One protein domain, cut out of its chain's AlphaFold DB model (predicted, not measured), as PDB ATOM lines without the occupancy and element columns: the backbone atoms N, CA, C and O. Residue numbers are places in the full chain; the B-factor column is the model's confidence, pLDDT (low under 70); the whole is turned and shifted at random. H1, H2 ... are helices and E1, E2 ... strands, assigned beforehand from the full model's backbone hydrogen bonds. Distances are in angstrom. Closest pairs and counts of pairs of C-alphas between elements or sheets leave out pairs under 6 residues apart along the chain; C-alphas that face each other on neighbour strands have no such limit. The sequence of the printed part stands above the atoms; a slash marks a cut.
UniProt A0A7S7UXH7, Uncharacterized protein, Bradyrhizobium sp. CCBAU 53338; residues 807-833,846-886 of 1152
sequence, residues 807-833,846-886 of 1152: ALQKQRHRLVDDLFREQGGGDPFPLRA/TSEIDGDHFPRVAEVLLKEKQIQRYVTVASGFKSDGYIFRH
ATOM      1  N   ALA A 807     130.242 169.764 119.855       76.94
ATOM      2  CA  ALA A 807     131.068 168.924 118.984       76.94
ATOM      3  C   ALA A 807     130.331 168.296 117.778       76.94
ATOM      4  O   ALA A 807     130.849 167.350 117.182       76.94
ATOM      5  N   LEU A 808     129.163 168.817 117.371       80.44
ATOM      6  CA  LEU A 808     128.304 168.230 116.317       80.44
ATOM      7  C   LEU A 808     129.043 167.805 115.035       80.44
ATOM      8  O   LEU A 808     128.867 166.682 114.571       80.44
ATOM      9  N   GLN A 809     129.884 168.671 114.454       79.44
ATOM     10  CA  GLN A 809     130.595 168.339 113.206       79.44
ATOM     11  C   GLN A 809     131.636 167.234 113.415       79.44
ATOM     12  O   GLN A 809     131.789 166.354 112.572       79.44
ATOM     13  N   LYS A 810     132.293 167.221 114.578       81.44
ATOM     14  CA  LYS A 810     133.245 166.176 114.962       81.44
ATOM     15  C   LYS A 810     132.539 164.843 115.198       81.44
ATOM     16  O   LYS A 810     133.028 163.819 114.736       81.44
ATOM     17  N   GLN A 811     131.377 164.848 115.856       81.19
ATOM     18  CA  GLN A 811     130.532 163.658 116.000       81.19
ATOM     19  C   GLN A 811     130.074 163.130 114.637       81.19
ATOM     20  O   GLN A 811     130.191 161.938 114.369       81.19
ATOM     21  N   ARG A 812     129.649 164.018 113.733       81.62
ATOM     22  CA  ARG A 812     129.253 163.635 112.376       81.62
ATOM     23  C   ARG A 812     130.423 163.096 111.545       81.62
ATOM     24  O   ARG A 812     130.233 162.191 110.742       81.62
ATOM     25  N   HIS A 813     131.634 163.619 111.726       85.81
ATOM     26  CA  HIS A 813     132.823 163.064 111.082       85.81
ATOM     27  C   HIS A 813     133.201 161.686 111.639       85.81
ATOM     28  O   HIS A 813     133.628 160.843 110.862       85.81
ATOM     29  N   ARG A 814     133.003 161.415 112.938       85.25
ATOM     30  CA  ARG A 814     133.222 160.065 113.494       85.25
ATOM     31  C   ARG A 814     132.360 159.023 112.790       85.25
ATOM     32  O   ARG A 814     132.893 158.004 112.393       85.25
ATOM     33  N   LEU A 815     131.088 159.332 112.523       82.38
ATOM     34  CA  LEU A 815     130.215 158.459 111.727       82.38
ATOM     35  C   LEU A 815     130.780 158.177 110.328       82.38
ATOM     36  O   LEU A 815     130.761 157.040 109.868       82.38
ATOM     37  N   VAL A 816     131.315 159.205 109.664       86.62
ATOM     38  CA  VAL A 816     131.988 159.053 108.365       86.62
ATOM     39  C   VAL A 816     133.238 158.185 108.483       86.62
ATOM     40  O   VAL A 816     133.442 157.320 107.640       86.62
ATOM     41  N   ASP A 817     134.076 158.409 109.494       87.75
ATOM     42  CA  ASP A 817     135.297 157.629 109.720       87.75
ATOM     43  C   ASP A 817     134.968 156.163 110.039       87.75
ATOM     44  O   ASP A 817     135.564 155.264 109.452       87.75
ATOM     45  N   ASP A 818     133.958 155.912 110.871       84.62
ATOM     46  CA  ASP A 818     133.477 154.571 111.213       84.62
ATOM     47  C   ASP A 818     132.961 153.841 109.962       84.62
ATOM     48  O   ASP A 818     133.429 152.747 109.644       84.62
ATOM     49  N   LEU A 819     132.097 154.481 109.167       84.25
ATOM     50  CA  LEU A 819     131.600 153.915 107.907       84.25
ATOM     51  C   LEU A 819     132.709 153.697 106.874       84.25
ATOM     52  O   LEU A 819     132.671 152.726 106.114       84.25
ATOM     53  N   PHE A 820     133.695 154.590 106.829       87.81
ATOM     54  CA  PHE A 820     134.844 154.464 105.942       87.81
ATOM     55  C   PHE A 820     135.746 153.291 106.343       87.81
ATOM     56  O   PHE A 820     136.240 152.583 105.462       87.81
ATOM     57  N   ARG A 821     135.917 153.043 107.648       88.31
ATOM     58  CA  ARG A 821     136.641 151.880 108.182       88.31
ATOM     59  C   ARG A 821     135.893 150.581 107.912       88.31
ATOM     60  O   ARG A 821     136.514 149.622 107.457       88.31
ATOM     61  N   GLU A 822     134.580 150.552 108.136       84.56
ATOM     62  CA  GLU A 822     133.729 149.381 107.881       84.56
ATOM     63  C   GLU A 822     133.774 148.943 106.412       84.56
ATOM     64  O   GLU A 822     133.904 147.756 106.117       84.56
ATOM     65  N   GLN A 823     133.730 149.898 105.480       81.12
ATOM     66  CA  GLN A 823     133.797 149.626 104.039       81.12
ATOM     67  C   GLN A 823     135.226 149.358 103.543       81.12
ATOM     68  O   GLN A 823     135.419 148.755 102.489       81.12
ATOM     69  N   GLY A 824     136.231 149.830 104.283       73.31
ATOM     70  CA  GLY A 824     137.636 149.841 103.887       73.31
ATOM     71  C   GLY A 824     138.526 148.788 104.541       73.31
ATOM     72  O   GLY A 824     139.735 148.863 104.354       73.31
ATOM     73  N   GLY A 825     137.978 147.852 105.323       75.69
ATOM     74  CA  GLY A 825     138.767 146.823 106.016       75.69
ATOM     75  C   GLY A 825     139.527 147.318 107.255       75.69
ATOM     76  O   GLY A 825     140.500 146.688 107.660       75.69
ATOM     77  N   GLY A 826     139.092 148.427 107.864       79.12
ATOM     78  CA  GLY A 826     139.677 149.001 109.085       79.12
ATOM     79  C   GLY A 826     140.605 150.203 108.871       79.12
ATOM     80  O   GLY A 826     141.037 150.806 109.852       79.12
ATOM     81  N   ASP A 827     140.884 150.584 107.622       84.31
ATOM     82  CA  ASP A 827     141.705 151.759 107.308       84.31
ATOM     83  C   ASP A 827     141.033 153.068 107.767       84.31
ATOM     84  O   ASP A 827     139.863 153.297 107.433       84.31
ATOM     85  N   PRO A 828     141.753 153.969 108.467       85.62
ATOM     86  CA  PRO A 828     141.195 155.241 108.915       85.62
ATOM     87  C   PRO A 828     140.943 156.198 107.745       85.62
ATOM     88  O   PRO A 828     141.644 156.169 106.727       85.62
ATOM     89  N   PHE A 829     139.973 157.101 107.905       90.06
ATOM     90  CA  PHE A 829     139.691 158.154 106.934       90.06
ATOM     91  C   PHE A 829     140.948 159.003 106.657       90.06
ATOM     92  O   PHE A 829     141.584 159.479 107.607       90.06
ATOM     93  N   PRO A 830     141.328 159.247 105.383       91.12
ATOM     94  CA  PRO A 830     142.555 159.957 105.019       91.12
ATOM     95  C   PRO A 830     142.404 161.476 105.197       91.12
ATOM     96  O   PRO A 830     142.580 162.250 104.253       91.12
ATOM     97  N   LEU A 831     142.089 161.916 106.421       90.00
ATOM     98  CA  LEU A 831     141.675 163.283 106.732       90.00
ATOM     99  C   LEU A 831     142.684 164.308 106.219       90.00
ATOM    100  O   LEU A 831     142.301 165.212 105.498       90.00
ATOM    101  N   ARG A 832     143.982 164.135 106.493       88.06
ATOM    102  CA  ARG A 832     145.016 165.098 106.067       88.06
ATOM    103  C   ARG A 832     145.109 165.264 104.548       88.06
ATOM    104  O   ARG A 832     145.163 166.391 104.070       88.06
ATOM    105  N   ALA A 833     145.144 164.159 103.801       89.31
ATOM    106  CA  ALA A 833     145.282 164.198 102.345       89.31
ATOM    107  C   ALA A 833     144.026 164.790 101.690       89.31
ATOM    108  O   ALA A 833     144.122 165.670 100.838       89.31
ATOM    109  N   THR A 846     137.393 176.385  92.872       70.12
ATOM    110  CA  THR A 846     136.551 175.222  92.577       70.12
ATOM    111  C   THR A 846     135.912 174.696  93.864       70.12
ATOM    112  O   THR A 846     136.582 174.502  94.876       70.12
ATOM    113  N   SER A 847     134.603 174.449  93.857       60.97
ATOM    114  CA  SER A 847     133.898 173.797  94.976       60.97
ATOM    115  C   SER A 847     133.904 172.266  94.882       60.97
ATOM    116  O   SER A 847     133.323 171.599  95.742       60.97
ATOM    117  N   GLU A 848     134.545 171.734  93.842       72.81
ATOM    118  CA  GLU A 848     134.540 170.326  93.468       72.81
ATOM    119  C   GLU A 848     135.489 169.513  94.352       72.81
ATOM    120  O   GLU A 848     136.606 169.922  94.670       72.81
ATOM    121  N   ILE A 849     135.019 168.340  94.754       80.62
ATOM    122  CA  ILE A 849     135.816 167.311  95.401       80.62
ATOM    123  C   ILE A 849     136.416 166.446  94.302       80.62
ATOM    124  O   ILE A 849     135.697 165.997  93.406       80.62
ATOM    125  N   ASP A 850     137.711 166.169  94.415       81.12
ATOM    126  CA  ASP A 850     138.430 165.260  93.529       81.12
ATOM    127  C   ASP A 850     137.979 163.804  93.761       81.12
ATOM    128  O   ASP A 850     138.583 163.034  94.514       81.12
ATOM    129  N   GLY A 851     136.839 163.453  93.162       75.19
ATOM    130  CA  GLY A 851     136.240 162.122  93.241       75.19
ATOM    131  C   GLY A 851     137.065 161.047  92.535       75.19
ATOM    132  O   GLY A 851     136.954 159.878  92.898       75.19
ATOM    133  N   ASP A 852     137.927 161.435  91.592       81.19
ATOM    134  CA  ASP A 852     138.831 160.522  90.892       81.19
ATOM    135  C   ASP A 852     140.001 160.114  91.797       81.19
ATOM    136  O   ASP A 852     140.385 158.943  91.835       81.19
ATOM    137  N   HIS A 853     140.547 161.061  92.569       84.06
ATOM    138  CA  HIS A 853     141.620 160.788  93.525       84.06
ATOM    139  C   HIS A 853     141.112 160.177  94.841       84.06
ATOM    140  O   HIS A 853     141.823 159.392  95.474       84.06
ATOM    141  N   PHE A 854     139.874 160.483  95.249       88.00
ATOM    142  CA  PHE A 854     139.273 159.978  96.489       88.00
ATOM    143  C   PHE A 854     137.894 159.299  96.296       88.00
ATOM    144  O   PHE A 854     136.926 159.675  96.967       88.00
ATOM    145  N   PRO A 855     137.771 158.240  95.474       85.75
ATOM    146  CA  PRO A 855     136.473 157.649  95.124       85.75
ATOM    147  C   PRO A 855     135.734 157.041  96.327       85.75
ATOM    148  O   PRO A 855     134.541 157.276  96.507       85.75
ATOM    149  N   ARG A 856     136.445 156.331  97.220       87.00
ATOM    150  CA  ARG A 856     135.855 155.747  98.445       87.00
ATOM    151  C   ARG A 856     135.405 156.818  99.440       87.00
ATOM    152  O   ARG A 856     134.386 156.669 100.104       87.00
ATOM    153  N   VAL A 857     136.169 157.908  99.551       88.56
ATOM    154  CA  VAL A 857     135.793 159.042 100.407       88.56
ATOM    155  C   VAL A 857     134.529 159.688  99.854       88.56
ATOM    156  O   VAL A 857     133.600 159.939 100.616       88.56
ATOM    157  N   ALA A 858     134.462 159.902  98.536       86.75
ATOM    158  CA  ALA A 858     133.288 160.469  97.893       86.75
ATOM    159  C   ALA A 858     132.036 159.595  98.107       86.75
ATOM    160  O   ALA A 858     130.973 160.113  98.439       86.75
ATOM    161  N   GLU A 859     132.155 158.270  98.008       83.88
ATOM    162  CA  GLU A 859     131.045 157.343  98.263       83.88
ATOM    163  C   GLU A 859     130.520 157.428  99.707       83.88
ATOM    164  O   GLU A 859     129.316 157.602  99.922       83.88
ATOM    165  N   VAL A 860     131.411 157.375 100.702       86.19
ATOM    166  CA  VAL A 860     131.021 157.444 102.122       86.19
ATOM    167  C   VAL A 860     130.418 158.802 102.464       86.19
ATOM    168  O   VAL A 860     129.365 158.876 103.101       86.19
ATOM    169  N   LEU A 861     131.039 159.891 102.008       86.69
ATOM    170  CA  LEU A 861     130.519 161.237 102.236       86.69
ATOM    171  C   LEU A 861     129.164 161.453 101.546       86.69
ATOM    172  O   LEU A 861     128.334 162.206 102.061       86.69
ATOM    173  N   LEU A 862     128.924 160.821 100.392       80.94
ATOM    174  CA  LEU A 862     127.640 160.879  99.691       80.94
ATOM    175  C   LEU A 862     126.561 160.117 100.472       80.94
ATOM    176  O   LEU A 862     125.457 160.637 100.649       80.94
ATOM    177  N   LYS A 863     126.893 158.926 100.990       77.56
ATOM    178  CA  LYS A 863     126.008 158.109 101.837       77.56
ATOM    179  C   LYS A 863     125.589 158.859 103.105       77.56
ATOM    180  O   LYS A 863     124.399 158.932 103.403       77.56
ATOM    181  N   GLU A 864     126.540 159.528 103.758       78.19
ATOM    182  CA  GLU A 864     126.314 160.357 104.954       78.19
ATOM    183  C   GLU A 864     125.769 161.764 104.658       78.19
ATOM    184  O   GLU A 864     125.703 162.640 105.535       78.19
ATOM    185  N   LYS A 865     125.374 162.005 103.399       72.31
ATOM    186  CA  LYS A 865     124.804 163.271 102.921       72.31
ATOM    187  C   LYS A 865     125.659 164.483 103.312       72.31
ATOM    188  O   LYS A 865     125.128 165.549 103.621       72.31
ATOM    189  N   GLN A 866     126.981 164.328 103.348       78.00
ATOM    190  CA  GLN A 866     127.918 165.436 103.542       78.00
ATOM    191  C   GLN A 866     128.236 166.130 102.218       78.00
ATOM    192  O   GLN A 866     128.485 167.339 102.180       78.00
ATOM    193  N   ILE A 867     128.171 165.368 101.128       78.81
ATOM    194  CA  ILE A 867     128.390 165.844  99.765       78.81
ATOM    195  C   ILE A 867     127.189 165.467  98.888       78.81
ATOM    196  O   ILE A 867     126.327 164.675  99.284       78.81
ATOM    197  N   GLN A 868     127.103 166.072  97.713       71.31
ATOM    198  CA  GLN A 868     126.133 165.739  96.675       71.31
ATOM    199  C   GLN A 868     126.846 165.598  95.334       71.31
ATOM    200  O   GLN A 868     127.842 166.273  95.080       71.31
ATOM    201  N   ARG A 869     126.338 164.696  94.494       69.69
ATOM    202  CA  ARG A 869     126.818 164.488  93.127       69.69
ATOM    203  C   ARG A 869     126.065 165.426  92.191       69.69
ATOM    204  O   ARG A 869     124.853 165.559  92.336       69.69
ATOM    205  N   TYR A 870     126.754 166.033  91.234       61.53
ATOM    206  CA  TYR A 870     126.122 166.810  90.168       61.53
ATOM    207  C   TYR A 870     126.532 166.253  88.804       61.53
ATOM    208  O   TYR A 870     127.676 165.851  88.596       61.53
ATOM    209  N   VAL A 871     125.586 166.234  87.864       51.59
ATOM    210  CA  VAL A 871     125.806 165.757  86.492       51.59
ATOM    211  C   VAL A 871     125.641 166.924  85.523       51.59
ATOM    212  O   VAL A 871     124.567 167.511  85.414       51.59
ATOM    213  N   THR A 872     126.680 167.285  84.782       48.97
ATOM    214  CA  THR A 872     126.608 168.372  83.794       48.97
ATOM    215  C   THR A 872     125.797 167.924  82.568       48.97
ATOM    216  O   THR A 872     126.104 166.909  81.951       48.97
ATOM    217  N   VAL A 873     124.749 168.671  82.189       42.66
ATOM    218  CA  VAL A 873     123.791 168.285  81.120       42.66
ATOM    219  C   VAL A 873     124.217 168.785  79.721       42.66
ATOM    220  O   VAL A 873     123.462 168.662  78.761       42.66
ATOM    221  N   ALA A 874     125.427 169.333  79.548       38.84
ATOM    222  CA  ALA A 874     125.885 169.856  78.256       38.84
ATOM    223  C   ALA A 874     127.262 169.319  77.837       38.84
ATOM    224  O   ALA A 874     128.223 169.337  78.605       38.84
ATOM    225  N   SER A 875     127.355 168.891  76.574       36.22
ATOM    226  CA  SER A 875     128.576 168.422  75.916       36.22
ATOM    227  C   SER A 875     129.589 169.565  75.755       36.22
ATOM    228  O   SER A 875     129.461 170.381  74.842       36.22
ATOM    229  N   GLY A 876     130.587 169.635  76.640       40.81
ATOM    230  CA  GLY A 876     131.678 170.615  76.548       40.81
ATOM    231  C   GLY A 876     132.277 171.068  77.881       40.81
ATOM    232  O   GLY A 876     133.412 171.529  77.894       40.81
ATOM    233  N   PHE A 877     131.571 170.884  78.998       36.47
ATOM    234  CA  PHE A 877     132.130 171.016  80.346       36.47
ATOM    235  C   PHE A 877     132.328 169.617  80.937       36.47
ATOM    236  O   PHE A 877     131.525 168.722  80.678       36.47
ATOM    237  N   LYS A 878     133.438 169.408  81.653       38.72
ATOM    238  CA  LYS A 878     133.851 168.100  82.178       38.72
ATOM    239  C   LYS A 878     132.781 167.427  83.060       38.72
ATOM    240  O   LYS A 878     131.841 168.050  83.553       38.72
ATOM    241  N   SER A 879     132.962 166.113  83.145       40.66
ATOM    242  CA  SER A 879     132.136 165.058  83.724       40.66
ATOM    243  C   SER A 879     131.884 165.205  85.223       40.66
ATOM    244  O   SER A 879     132.817 165.483  85.958       40.66
ATOM    245  N   ASP A 880     130.639 164.941  85.630       56.97
ATOM    246  CA  ASP A 880     130.284 164.164  86.829       56.97
ATOM    247  C   ASP A 880     131.205 164.338  88.054       56.97
ATOM    248  O   ASP A 880     132.242 163.686  88.153       56.97
ATOM    249  N   GLY A 881     130.821 165.209  88.990       68.12
ATOM    250  CA  GLY A 881     131.643 165.550  90.155       68.12
ATOM    251  C   GLY A 881     130.853 165.612  91.460       68.12
ATOM    252  O   GLY A 881     129.634 165.407  91.498       68.12
ATOM    253  N   TYR A 882     131.552 165.913  92.554       78.31
ATOM    254  CA  TYR A 882     130.970 166.004  93.895       78.31
ATOM    255  C   TYR A 882     131.217 167.379  94.512       78.31
ATOM    256  O   TYR A 882     132.301 167.930  94.377       78.31
ATOM    257  N   ILE A 883     130.236 167.918  95.233       77.31
ATOM    258  CA  ILE A 883     130.368 169.170  95.993       77.31
ATOM    259  C   ILE A 883     129.886 168.979  97.429       77.31
ATOM    260  O   ILE A 883     129.009 168.158  97.703       77.31
ATOM    261  N   PHE A 884     130.428 169.760  98.363       80.06
ATOM    262  CA  PHE A 884     129.926 169.778  99.736       80.06
ATOM    263  C   PHE A 884     128.496 170.316  99.786       80.06
ATOM    264  O   PHE A 884     128.190 171.339  99.179       80.06
ATOM    265  N   ARG A 885     127.624 169.671 100.572       69.00
ATOM    266  CA  ARG A 885     126.251 170.167 100.769       69.00
ATOM    267  C   ARG A 885     126.219 171.522 101.481       69.00
ATOM    268  O   ARG A 885     125.267 172.282 101.303       69.00
ATOM    269  N   HIS A 886     127.242 171.812 102.291       72.31
ATOM    270  CA  HIS A 886     127.342 173.036 103.081       72.31
ATOM    271  C   HIS A 886     128.782 173.489 103.319       72.31
ATOM    272  O   HIS A 886     129.681 172.676 103.552       72.31
TER     273      HIS A 886
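AT A GLANCE: This is residues 807 to 833 and 846 to 886 of the 1152 residues of an uncharacterized protein of Bradyrhizobium sp. CCBAU 53338 (UniProt A0A7S7UXH7). A two-stranded hairpin, E1 and E2, stands at one end of an elongated model, the short helix H2 packs near its base, and the longer helix H1 packs on H2 on the side away from the hairpin. The tip of the hairpin's loop, residues 873 to 878, sticks out free. The printed part has 68 residues with two named helices and two named strands, in the order H1, H2, E1, E2; the sheet, order E1 - E2, is antiparallel, and the class is mixed, helices and strands. The whole is only just loose, close to compact, with a radius of gyration of the C-alphas of 13.2 A and spans of 39 by 26 by 20 A.

HOW THE PARTS SIT: Look first at E1, residues 867 to 870, and E2, residues 881 to 884, an antiparallel hairpin at 144 degrees between directions. Here N 868 and O 883 are 2.8 A apart and N 883 and O 868 2.9 A, both within hydrogen-bond range. Residues 848 to 849 make a short antiparallel pairing with residues 882 to 883 of E2. Next find H2, residues 855 to 863: its closest C-alphas to E1 are Leu 861 and Ile 867, 5.6 A apart. H1, residues 808 to 824, touches H2 with residues 816 to 820 alone, at a steep tilt of 53 degrees, opposite ways; the closest C-alphas, Phe 820 and Val 860, are 6.2 A apart. H1 is apart from E1 and E2. In H1 and H2 every O i to N i+4 pair is within hydrogen-bond range.

IN THESE COORDINATES: Find C-alpha 867 at (128.390, 165.844, 99.765), where E1 begins; it is 9.9 A long, and E2, 10.6 A long, ends at C-alpha 884, (129.926, 169.778, 99.736). H2 is 12.4 A long. H1 runs 24.1 A from C-alpha 808 at (128.304, 168.230, 116.317).

THE WHOLE: The C-alphas farthest apart, Ala 807 and Ser 875, are 43.1 A apart. Residues 834 to 845 are not printed; C-alphas 833 and 846 are 17.1 A apart across this cut, in the link from H1 to H2. The link from H2 to E1 is tight and that from E1 to E2 short. Mean pLDDT of the printed part is 75.2; look for values under 70 at residue 847, residues 869 to 881 and residue 885.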